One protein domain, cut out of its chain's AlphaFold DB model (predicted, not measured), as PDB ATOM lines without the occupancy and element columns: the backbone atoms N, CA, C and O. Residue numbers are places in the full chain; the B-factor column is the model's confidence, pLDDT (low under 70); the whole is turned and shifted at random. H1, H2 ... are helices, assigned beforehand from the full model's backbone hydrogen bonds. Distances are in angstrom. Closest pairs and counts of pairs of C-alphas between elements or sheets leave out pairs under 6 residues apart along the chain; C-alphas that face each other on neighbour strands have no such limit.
ATOM      1  N   ASP A 485     130.690 184.542 139.687       68.06
ATOM      2  CA  ASP A 485     130.686 185.181 141.011       68.06
ATOM      3  C   ASP A 485     130.933 186.696 140.904       68.06
ATOM      4  O   ASP A 485     131.888 187.152 140.271       68.06
ATOM      5  N   PHE A 486     130.052 187.469 141.537       61.88
ATOM      6  CA  PHE A 486     130.018 188.927 141.481       61.88
ATOM      7  C   PHE A 486     130.782 189.605 142.639       61.88
ATOM      8  O   PHE A 486     131.042 190.811 142.579       61.88
ATOM      9  N   HIS A 487     131.154 188.863 143.691       58.94
ATOM     10  CA  HIS A 487     131.643 189.433 144.954       58.94
ATOM     11  C   HIS A 487     132.983 188.882 145.445       58.94
ATOM     12  O   HIS A 487     133.680 189.570 146.193       58.94
ATOM     13  N   ARG A 488     133.372 187.663 145.059       55.47
ATOM     14  CA  ARG A 488     134.630 187.056 145.529       55.47
ATOM     15  C   ARG A 488     135.779 187.262 144.544       55.47
ATOM     16  O   ARG A 488     135.579 187.520 143.360       55.47
ATOM     17  N   ARG A 489     137.021 187.117 145.036       55.44
ATOM     18  CA  ARG A 489     138.199 186.954 144.163       55.44
ATOM     19  C   ARG A 489     137.874 185.852 143.154       55.44
ATOM     20  O   ARG A 489     137.559 184.747 143.585       55.44
ATOM     21  N   LYS A 490     137.940 186.167 141.854       61.09
ATOM     22  CA  LYS A 490     137.614 185.239 140.762       61.09
ATOM     23  C   LYS A 490     138.386 183.928 140.952       61.09
ATOM     24  O   LYS A 490     139.590 183.869 140.710       61.09
ATOM     25  N   GLU A 491     137.701 182.882 141.411       67.44
ATOM     26  CA  GLU A 491     138.196 181.518 141.269       67.44
ATOM     27  C   GLU A 491     137.974 181.125 139.817       67.44
ATOM     28  O   GLU A 491     136.858 180.822 139.403       67.44
ATOM     29  N   TYR A 492     139.041 181.153 139.030       75.31
ATOM     30  CA  TYR A 492     138.963 180.751 137.638       75.31
ATOM     31  C   TYR A 492     138.774 179.243 137.556       75.31
ATOM     32  O   TYR A 492     139.540 178.468 138.135       75.31
ATOM     33  N   ARG A 493     137.732 178.822 136.848       81.25
ATOM     34  CA  ARG A 493     137.411 177.418 136.610       81.25
ATOM     35  C   ARG A 493     137.285 177.191 135.118       81.25
ATOM     36  O   ARG A 493     136.942 178.101 134.377       81.25
ATOM     37  N   CYS A 494     137.588 175.974 134.691       83.94
ATOM     38  CA  CYS A 494     137.327 175.574 133.320       83.94
ATOM     39  C   CYS A 494     135.819 175.557 133.063       83.94
ATOM     40  O   CYS A 494     135.088 174.920 133.818       83.94
ATOM     41  N   GLU A 495     135.365 176.179 131.977       83.88
ATOM     42  CA  GLU A 495     133.947 176.166 131.606       83.88
ATOM     43  C   GLU A 495     133.428 174.773 131.252       83.88
ATOM     44  O   GLU A 495     132.259 174.475 131.474       83.88
ATOM     45  N   ASN A 496     134.306 173.887 130.776       86.00
ATOM     46  CA  ASN A 496     133.952 172.490 130.576       86.00
ATOM     47  C   ASN A 496     134.054 171.692 131.894       86.00
ATOM     48  O   ASN A 496     133.065 171.453 132.564       86.00
ATOM     49  N   CYS A 497     135.238 171.287 132.350       85.12
ATOM     50  CA  CYS A 497     135.319 170.325 133.462       85.12
ATOM     51  C   CYS A 497     135.190 170.924 134.883       85.12
ATOM     52  O   CYS A 497     135.335 170.200 135.864       85.12
ATOM     53  N   LYS A 498     135.035 172.247 135.036       83.94
ATOM     54  CA  LYS A 498     134.992 172.978 136.328       83.94
ATOM     55  C   LYS A 498     136.180 172.813 137.274       83.94
ATOM     56  O   LYS A 498     136.167 173.346 138.394       83.94
ATOM     57  N   ARG A 499     137.257 172.168 136.819       85.12
ATOM     58  CA  ARG A 499     138.544 172.174 137.519       85.12
ATOM     59  C   ARG A 499     139.020 173.608 137.702       85.12
ATOM     60  O   ARG A 499     138.863 174.444 136.811       85.12
ATOM     61  N   ARG A 500     139.612 173.879 138.864       81.69
ATOM     62  CA  ARG A 500     140.263 175.163 139.127       81.69
ATOM     63  C   ARG A 500     141.416 175.352 138.148       81.69
ATOM     64  O   ARG A 500     142.246 174.464 137.976       81.69
ATOM     65  N   ILE A 501     141.457 176.523 137.536       78.00
ATOM     66  CA  ILE A 501     142.540 176.976 136.682       78.00
ATOM     67  C   ILE A 501     143.440 177.837 137.563       78.00
ATOM     68  O   ILE A 501     143.062 178.929 137.993       78.00
ATOM     69  N   THR A 502     144.628 177.324 137.887       66.62
ATOM     70  CA  THR A 502     145.670 178.130 138.531       66.62
ATOM     71  C   THR A 502     146.007 179.295 137.603       66.62
ATOM     72  O   THR A 502     146.030 179.117 136.391       66.62
ATOM     73  N   ALA A 503     146.214 180.490 138.162       56.09
ATOM     74  CA  ALA A 503     146.173 181.808 137.508       56.09
ATOM     75  C   ALA A 503     147.063 182.047 136.256       56.09
ATOM     76  O   ALA A 503     147.118 183.167 135.761       56.09
ATOM     77  N   VAL A 504     147.731 181.029 135.711       52.00
ATOM     78  CA  VAL A 504     148.610 181.088 134.535       52.00
ATOM     79  C   VAL A 504     147.881 181.522 133.246       52.00
ATOM     80  O   VAL A 504     148.436 182.362 132.544       52.00
ATOM     81  N   PRO A 505     146.636 181.098 132.930       53.84
ATOM     82  CA  PRO A 505     145.894 181.632 131.772       53.84
ATOM     83  C   PRO A 505     145.380 183.067 131.966       53.84
ATOM     84  O   PRO A 505     145.034 183.729 130.995       53.84
ATOM     85  N   ASN A 506     145.376 183.565 133.209       53.44
ATOM     86  CA  ASN A 506     145.157 184.979 133.532       53.44
ATOM     87  C   ASN A 506     146.456 185.791 133.542       53.44
ATOM     88  O   ASN A 506     146.451 186.955 133.950       53.44
ATOM     89  N   ASN A 507     147.578 185.203 133.112       63.97
ATOM     90  CA  ASN A 507     148.778 185.975 132.859       63.97
ATOM     91  C   ASN A 507     148.484 186.969 131.725       63.97
ATOM     92  O   ASN A 507     147.930 186.612 130.683       63.97
ATOM     93  N   ARG A 508     148.886 188.223 131.927       67.75
ATOM     94  CA  ARG A 508     148.792 189.294 130.935       67.75
ATOM     95  C   ARG A 508     149.403 188.874 129.596       67.75
ATOM     96  O   ARG A 508     148.860 189.247 128.563       67.75
ATOM     97  N   ASP A 509     150.449 188.049 129.621       68.62
ATOM     98  CA  ASP A 509     151.103 187.512 128.423       68.62
ATOM     99  C   ASP A 509     150.215 186.523 127.654       68.62
ATOM    100  O   ASP A 509     150.200 186.538 126.427       68.62
ATOM    101  N   ALA A 510     149.427 185.698 128.354       69.19
ATOM    102  CA  ALA A 510     148.503 184.750 127.730       69.19
ATOM    103  C   ALA A 510     147.319 185.480 127.082       69.19
ATOM    104  O   ALA A 510     146.977 185.212 125.934       69.19
ATOM    105  N   LEU A 511     146.742 186.467 127.776       76.88
ATOM    106  CA  LEU A 511     145.701 187.330 127.205       76.88
ATOM    107  C   LEU A 511     146.239 188.169 126.038       76.88
ATOM    108  O   LEU A 511     145.544 188.361 125.043       76.88
ATOM    109  N   TYR A 512     147.484 188.643 126.135       81.25
ATOM    110  CA  TYR A 512     148.165 189.328 125.041       81.25
ATOM    111  C   TYR A 512     148.367 188.397 123.841       81.25
ATOM    112  O   TYR A 512     148.071 188.792 122.716       81.25
ATOM    113  N   TYR A 513     148.799 187.156 124.060       78.25
ATOM    114  CA  TYR A 513     148.919 186.157 123.003       78.25
ATOM    115  C   TYR A 513     147.566 185.862 122.345       78.25
ATOM    116  O   TYR A 513     147.464 185.955 121.130       78.25
ATOM    117  N   ILE A 514     146.499 185.612 123.114       81.00
ATOM    118  CA  ILE A 514     145.151 185.375 122.560       81.00
ATOM    119  C   ILE A 514     144.687 186.576 121.730       81.00
ATOM    120  O   ILE A 514     144.131 186.405 120.650       81.00
ATOM    121  N   LYS A 515     144.945 187.797 122.210       85.38
ATOM    122  CA  LYS A 515     144.579 189.026 121.502       85.38
ATOM    123  C   LYS A 515     145.301 189.180 120.159       85.38
ATOM    124  O   LYS A 515     144.690 189.682 119.222       85.38
ATOM    125  N   ASN A 516     146.575 188.796 120.066       87.69
ATOM    126  CA  ASN A 516     147.385 188.989 118.855       87.69
ATOM    127  C   ASN A 516     147.439 187.750 117.936       87.69
ATOM    128  O   ASN A 516     147.685 187.898 116.744       87.69
ATOM    129  N   SER A 517     147.162 186.557 118.467       86.75
ATOM    130  CA  SER A 517     147.278 185.256 117.790       86.75
ATOM    131  C   SER A 517     146.018 184.398 117.987       86.75
ATOM    132  O   SER A 517     146.094 183.198 118.241       86.75
ATOM    133  N   LEU A 518     144.828 185.001 117.885       85.44
ATOM    134  CA  LEU A 518     143.550 184.336 118.180       85.44
ATOM    135  C   LEU A 518     143.316 183.052 117.368       85.44
ATOM    136  O   LEU A 518     142.859 182.054 117.920       85.44
ATOM    137  N   ALA A 519     143.613 183.073 116.066       85.00
ATOM    138  CA  ALA A 519     143.436 181.906 115.200       85.00
ATOM    139  C   ALA A 519     144.306 180.726 115.662       85.00
ATOM    140  O   ALA A 519     143.835 179.593 115.728       85.00
ATOM    141  N   GLU A 520     145.546 181.009 116.061       82.31
ATOM    142  CA  GLU A 520     146.477 180.022 116.606       82.31
ATOM    143  C   GLU A 520     146.022 179.531 117.989       82.31
ATOM    144  O   GLU A 520     146.007 178.331 118.248       82.31
ATOM    145  N   ALA A 521     145.562 180.432 118.863       77.38
ATOM    146  CA  ALA A 521     145.021 180.076 120.177       77.38
ATOM    147  C   ALA A 521     143.774 179.176 120.082       77.38
ATOM    148  O   ALA A 521     143.643 178.231 120.870       77.38
ATOM    149  N   ARG A 522     142.895 179.436 119.100       82.62
ATOM    150  CA  ARG A 522     141.743 178.584 118.771       82.62
ATOM    151  C   ARG A 522     142.202 177.228 118.232       82.62
ATOM    152  O   ARG A 522     141.730 176.210 118.724       82.62
ATOM    153  N   ALA A 523     143.145 177.205 117.287       78.81
ATOM    154  CA  ALA A 523     143.659 175.972 116.683       78.81
ATOM    155  C   ALA A 523     144.379 175.058 117.690       78.81
ATOM    156  O   ALA A 523     144.240 173.841 117.638       78.81
ATOM    157  N   LEU A 524     145.109 175.636 118.648       73.19
ATOM    158  CA  LEU A 524     145.755 174.897 119.739       73.19
ATOM    159  C   LEU A 524     144.763 174.442 120.823       73.19
ATOM    160  O   LEU A 524     145.130 173.717 121.748       73.19
ATOM    161  N   GLY A 525     143.507 174.881 120.744       73.62
ATOM    162  CA  GLY A 525     142.466 174.574 121.711       73.62
ATOM    163  C   GLY A 525     142.738 175.108 123.113       73.62
ATOM    164  O   GLY A 525     142.424 174.429 124.095       73.62
ATOM    165  N   ILE A 526     143.358 176.290 123.186       71.81
ATOM    166  CA  ILE A 526     143.768 176.947 124.431       71.81
ATOM    167  C   ILE A 526     142.706 177.963 124.877       71.81
ATOM    168  O   ILE A 526     142.355 177.991 126.057       71.81
ATOM    169  N   ALA A 527     142.191 178.793 123.959       78.56
ATOM    170  CA  ALA A 527     141.204 179.834 124.264       78.56
ATOM    171  C   ALA A 527     140.524 180.412 123.004       78.56
ATOM    172  O   ALA A 527     140.943 180.157 121.875       78.56
ATOM    173  N   CYS A 528     139.506 181.255 123.213       84.56
ATOM    174  CA  CYS A 528     138.831 182.053 122.182       84.56
ATOM    175  C   CYS A 528     138.628 183.513 122.637       84.56
ATOM    176  O   CYS A 528     139.075 183.915 123.712       84.56
ATOM    177  N   GLU A 529     137.901 184.298 121.836       86.56
ATOM    178  CA  GLU A 529     137.544 185.696 122.124       86.56
ATOM    179  C   GLU A 529     136.859 185.886 123.483       86.56
ATOM    180  O   GLU A 529     137.055 186.918 124.120       86.56
ATOM    181  N   CYS A 530     136.125 184.887 123.988       86.19
ATOM    182  CA  CYS A 530     135.500 184.969 125.310       86.19
ATOM    183  C   CYS A 530     136.510 185.134 126.448       86.19
ATOM    184  O   CYS A 530     136.155 185.709 127.470       86.19
ATOM    185  N   ALA A 531     137.764 184.699 126.292       83.44
ATOM    186  CA  ALA A 531     138.805 184.950 127.291       83.44
ATOM    187  C   ALA A 531     139.180 186.443 127.386       83.44
ATOM    188  O   ALA A 531     139.712 186.890 128.400       83.44
ATOM    189  N   LEU A 532     138.893 187.223 126.336       82.19
ATOM    190  CA  LEU A 532     139.148 188.663 126.263       82.19
ATOM    191  C   LEU A 532     137.969 189.505 126.775       82.19
ATOM    192  O   LEU A 532     138.092 190.732 126.853       82.19
ATOM    193  N   SER A 533     136.839 188.875 127.118       83.06
ATOM    194  CA  SER A 533     135.678 189.576 127.662       83.06
ATOM    195  C   SER A 533     136.053 190.312 128.950       83.06
ATOM    196  O   SER A 533     136.586 189.734 129.900       83.06
ATOM    197  N   LYS A 534     135.787 191.622 128.988       75.75
ATOM    198  CA  LYS A 534     136.097 192.463 130.157       75.75
ATOM    199  C   LYS A 534     135.138 192.201 131.316       75.75
ATOM    200  O   LYS A 534     135.525 192.361 132.472       75.75
ATOM    201  N   SER A 535     133.895 191.851 130.995       76.44
ATOM    202  CA  SER A 535     132.832 191.571 131.952       76.44
ATOM    203  C   SER A 535     133.014 190.169 132.541       76.44
ATOM    204  O   SER A 535     133.368 190.024 133.715       76.44
ATOM    205  N   GLU A 536     132.853 189.155 131.692       79.19
ATOM    206  CA  GLU A 536     132.767 187.738 132.050       79.19
ATOM    207  C   GLU A 536     133.706 186.888 131.179       79.19
ATOM    208  O   GLU A 536     133.275 186.305 130.183       79.19
ATOM    209  N   PRO A 537     135.015 186.850 131.495       81.88
ATOM    210  CA  PRO A 537     135.972 186.060 130.737       81.88
ATOM    211  C   PRO A 537     135.812 184.560 131.002       81.88
ATOM    212  O   PRO A 537     135.752 184.132 132.156       81.88
ATOM    213  N   LEU A 538     135.809 183.773 129.924       84.25
ATOM    214  CA  LEU A 538     135.701 182.311 129.961       84.25
ATOM    215  C   LEU A 538     137.065 181.644 129.765       84.25
ATOM    216  O   LEU A 538     137.881 182.104 128.963       84.25
ATOM    217  N   PHE A 539     137.298 180.533 130.469       82.31
ATOM    218  CA  PHE A 539     138.574 179.816 130.442       82.31
ATOM    219  C   PHE A 539     138.392 178.307 130.287       82.31
ATOM    220  O   PHE A 539     137.418 177.720 130.763       82.31
ATOM    221  N   TRP A 540     139.385 177.646 129.689       84.19
ATOM    222  CA  TRP A 540     139.413 176.195 129.512       84.19
ATOM    223  C   TRP A 540     140.721 175.595 130.024       84.19
ATOM    224  O   TRP A 540     141.732 176.279 130.160       84.19
ATOM    225  N   CYS A 541     140.694 174.303 130.358       81.62
ATOM    226  CA  CYS A 541     141.918 173.576 130.673       81.62
ATOM    227  C   CYS A 541     142.821 173.493 129.442       81.62
ATOM    228  O   CYS A 541     142.336 173.212 128.344       81.62
ATOM    229  N   ASN A 542     144.130 173.637 129.660       73.06
ATOM    230  CA  ASN A 542     145.124 173.377 128.624       73.06
ATOM    231  C   ASN A 542     144.972 171.944 128.080       73.06
ATOM    232  O   ASN A 542     144.650 171.031 128.854       73.06
ATOM    233  N   PRO A 543     145.225 171.728 126.777       65.56
ATOM    234  CA  PRO A 543     145.282 170.387 126.213       65.56
ATOM    235  C   PRO A 543     146.334 169.530 126.945       65.56
ATOM    236  O   PRO A 543     147.338 170.061 127.433       65.56
ATOM    237  N   PRO A 544     146.124 168.207 127.064       59.34
ATOM    238  CA  PRO A 544     147.117 167.314 127.652       59.34
ATOM    239  C   PRO A 544     148.453 167.414 126.891       59.34
ATOM    240  O   PRO A 544     148.475 167.453 125.663       59.34
ATOM    241  N   ARG A 545     149.577 167.451 127.626       47.38
ATOM    242  CA  ARG A 545     150.952 167.734 127.137       47.38
ATOM    243  C   ARG A 545     151.523 166.765 126.078       47.38
ATOM    244  O   ARG A 545     152.692 166.875 125.730       47.38
ATOM    245  N   CYS A 596     139.281 170.358 126.698       83.31
ATOM    246  CA  CYS A 596     138.030 170.919 127.216       83.31
ATOM    247  C   CYS A 596     137.433 172.020 126.324       83.31
ATOM    248  O   CYS A 596     136.220 172.201 126.313       83.31
ATOM    249  N   PHE A 597     138.275 172.759 125.602       84.31
ATOM    250  CA  PHE A 597     137.831 173.759 124.638       84.31
ATOM    251  C   PHE A 597     137.232 173.124 123.378       84.31
ATOM    252  O   PHE A 597     136.168 173.546 122.941       84.31
ATOM    253  N   HIS A 598     137.859 172.075 122.834       81.69
ATOM    254  CA  HIS A 598     137.311 171.348 121.684       81.69
ATOM    255  C   HIS A 598     135.961 170.704 122.010       81.69
ATOM    256  O   HIS A 598     135.047 170.768 121.194       81.69
ATOM    257  N   VAL A 599     135.809 170.158 123.222       83.50
ATOM    258  CA  VAL A 599     134.512 169.668 123.714       83.50
ATOM    259  C   VAL A 599     133.490 170.807 123.711       83.50
ATOM    260  O   VAL A 599     132.419 170.660 123.138       83.50
ATOM    261  N   ALA A 600     133.829 171.975 124.261       84.25
ATOM    262  CA  ALA A 600     132.912 173.113 124.267       84.25
ATOM    263  C   ALA A 600     132.492 173.552 122.851       84.25
ATOM    264  O   ALA A 600     131.301 173.715 122.604       84.25
ATOM    265  N   LEU A 601     133.439 173.670 121.912       82.31
ATOM    266  CA  LEU A 601     133.147 174.004 120.511       82.31
ATOM    267  C   LEU A 601     132.290 172.955 119.795       82.31
ATOM    268  O   LEU A 601     131.586 173.298 118.859       82.31
ATOM    269  N   THR A 602     132.368 171.690 120.207       81.19
ATOM    270  CA  THR A 602     131.608 170.594 119.581       81.19
ATOM    271  C   THR A 602     130.206 170.446 120.171       81.19
ATOM    272  O   THR A 602     129.377 169.759 119.584       81.19
ATOM    273  N   HIS A 603     129.942 171.040 121.341       79.69
ATOM    274  CA  HIS A 603     128.702 170.796 122.081       79.69
ATOM    275  C   HIS A 603     127.864 172.045 122.359       79.69
ATOM    276  O   HIS A 603     126.647 171.954 122.235       79.69
ATOM    277  N   TYR A 604     128.453 173.188 122.727       83.62
ATOM    278  CA  TYR A 604     127.660 174.320 123.239       83.62
ATOM    279  C   TYR A 604     128.253 175.726 123.034       83.62
ATOM    280  O   TYR A 604     127.635 176.696 123.451       83.62
ATOM    281  N   HIS A 605     129.440 175.888 122.443       86.75
ATOM    282  CA  HIS A 605     130.118 177.190 122.350       86.75
ATOM    283  C   HIS A 605     130.201 177.720 120.911       86.75
ATOM    284  O   HIS A 605     131.300 177.877 120.373       86.75
ATOM    285  N   TYR A 606     129.043 177.991 120.300       88.50
ATOM    286  CA  TYR A 606     128.922 178.353 118.883       88.50
ATOM    287  C   TYR A 606     128.757 179.865 118.691       88.50
ATOM    288  O   TYR A 606     129.725 180.620 118.827       88.50
ATOM    289  N   ARG A 607     127.538 180.353 118.423       87.94
ATOM    290  CA  ARG A 607     127.248 181.771 118.162       87.94
ATOM    291  C   ARG A 607     127.328 182.610 119.427       87.94
ATOM    292  O   ARG A 607     127.467 183.832 119.342       87.94
ATOM    293  N   THR A 608     127.252 181.974 120.594       86.88
ATOM    294  CA  THR A 608     127.531 182.608 121.885       86.88
ATOM    295  C   THR A 608     128.997 183.021 122.038       86.88
ATOM    296  O   THR A 608     129.277 183.928 122.828       86.88
ATOM    297  N   CYS A 609     129.926 182.408 121.289       87.12
ATOM    298  CA  CYS A 609     131.350 182.729 121.328       87.12
ATOM    299  C   CYS A 609     131.608 184.197 120.944       87.12
ATOM    300  O   CYS A 609     131.041 184.720 119.991       87.12
ATOM    301  N   GLY A 610     132.471 184.874 121.703       82.12
ATOM    302  CA  GLY A 610     132.869 186.269 121.485       82.12
ATOM    303  C   GLY A 610     131.835 187.330 121.886       82.12
ATOM    304  O   GLY A 610     132.194 188.503 121.980       82.12
ATOM    305  N   ARG A 611     130.581 186.957 122.179       85.94
ATOM    306  CA  ARG A 611     129.522 187.907 122.567       85.94
ATOM    307  C   ARG A 611     129.538 188.225 124.066       85.94
ATOM    308  O   ARG A 611     129.848 187.368 124.896       85.94
ATOM    309  N   ASP A 612     129.156 189.454 124.419       85.44
ATOM    310  CA  ASP A 612     129.019 189.879 125.815       85.44
ATOM    311  C   ASP A 612     127.615 189.567 126.360       85.44
ATOM    312  O   ASP A 612     126.639 190.268 126.097       85.44
ATOM    313  N   TRP A 613     127.529 188.513 127.169       88.00
ATOM    314  CA  TRP A 613     126.298 188.084 127.841       88.00
ATOM    315  C   TRP A 613     126.133 188.684 129.242       88.00
ATOM    316  O   TRP A 613     125.338 188.185 130.043       88.00
ATOM    317  N   LYS A 614     126.855 189.768 129.563       87.31
ATOM    318  CA  LYS A 614     126.748 190.447 130.859       87.31
ATOM    319  C   LYS A 614     125.312 190.832 131.206       87.31
ATOM    320  O   LYS A 614     124.919 190.679 132.355       87.31
ATOM    321  N   TRP A 615     124.525 191.293 130.236       89.44
ATOM    322  CA  TRP A 615     123.129 191.667 130.473       89.44
ATOM    323  C   TRP A 615     122.302 190.483 131.004       89.44
ATOM    324  O   TRP A 615     121.494 190.659 131.913       89.44
ATOM    325  N   LEU A 616     122.547 189.272 130.487       91.06
ATOM    326  CA  LEU A 616     121.844 188.058 130.894       91.06
ATOM    327  C   LEU A 616     122.256 187.670 132.315       91.06
ATOM    328  O   LEU A 616     121.406 187.358 133.138       91.06
ATOM    329  N   GLN A 617     123.547 187.773 132.630       87.31
ATOM    330  CA  GLN A 617     124.071 187.582 133.988       87.31
ATOM    331  C   GLN A 617     123.462 188.599 134.968       87.31
ATOM    332  O   GLN A 617     122.985 188.244 136.046       87.31
ATOM    333  N   ASP A 618     123.413 189.871 134.575       83.69
ATOM    334  CA  ASP A 618     122.839 190.961 135.365       83.69
ATOM    335  C   ASP A 618     121.307 190.820 135.518       83.69
ATOM    336  O   ASP A 618     120.736 191.279 136.512       83.69
ATOM    337  N   ALA A 619     120.641 190.097 134.608       87.75
ATOM    338  CA  ALA A 619     119.227 189.737 134.712       87.75
ATOM    339  C   ALA A 619     118.921 188.729 135.830       87.75
ATOM    340  O   ALA A 619     117.748 188.474 136.091       87.75
ATOM    341  N   MET A 620     119.938 188.173 136.493       84.44
ATOM    342  CA  MET A 620     119.796 187.308 137.670       84.44
ATOM    343  C   MET A 620     120.438 187.916 138.926       84.44
ATOM    344  O   MET A 620     120.119 187.495 140.032       84.44
TER     345      MET A 620
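This is residues 485 to 545 and 596 to 620 of the 898 residues of the protein "SET domain-containing protein" of Coccidioides immitis H538.4 (UniProt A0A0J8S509). Little regular structure: a compact tangle of loops where H1 packs on H3, H2 is near H1, and H4 and H5 sit apart. The 86 printed residues, all helix by class, have five named helices, H1 to H5, with only 32 residues, and no named strand. The radius of gyration of the C-alphas is 12.6 A, the spans 37 by 27 by 25 A.

Find C-alpha 508 at (148.792, 189.294, 130.935); there H1, residues 508 to 516, begins its 12.2 A. H2 is residues 518 to 523, H3 529 to 532, H4 596 to 603, 10.6 A long. H5, 614 to 618, ends at (122.839, 190.961, 135.365).

H1 touches H3; their closest C-alphas, Leu 511 and Leu 532, are 6.8 A apart. H1 and H2 are close but not clearly touching, about perpendicular at 89 degrees; their closest C-alphas, Ile 514 and Ala 521, are 5.8 A apart. H4 and H5 are apart from each other and from H1, H2 and H3. Every O i to N i+4 pair in H1, H2, H4 and H5 is within hydrogen-bond range; H3 is too short for one.

Residues 546 to 595 are not printed; C-alphas 545 and 596 are 13.3 A apart across the cut. Look for pLDDT under 70 at residues 485 to 491, 502 to 510 and 543 to 545.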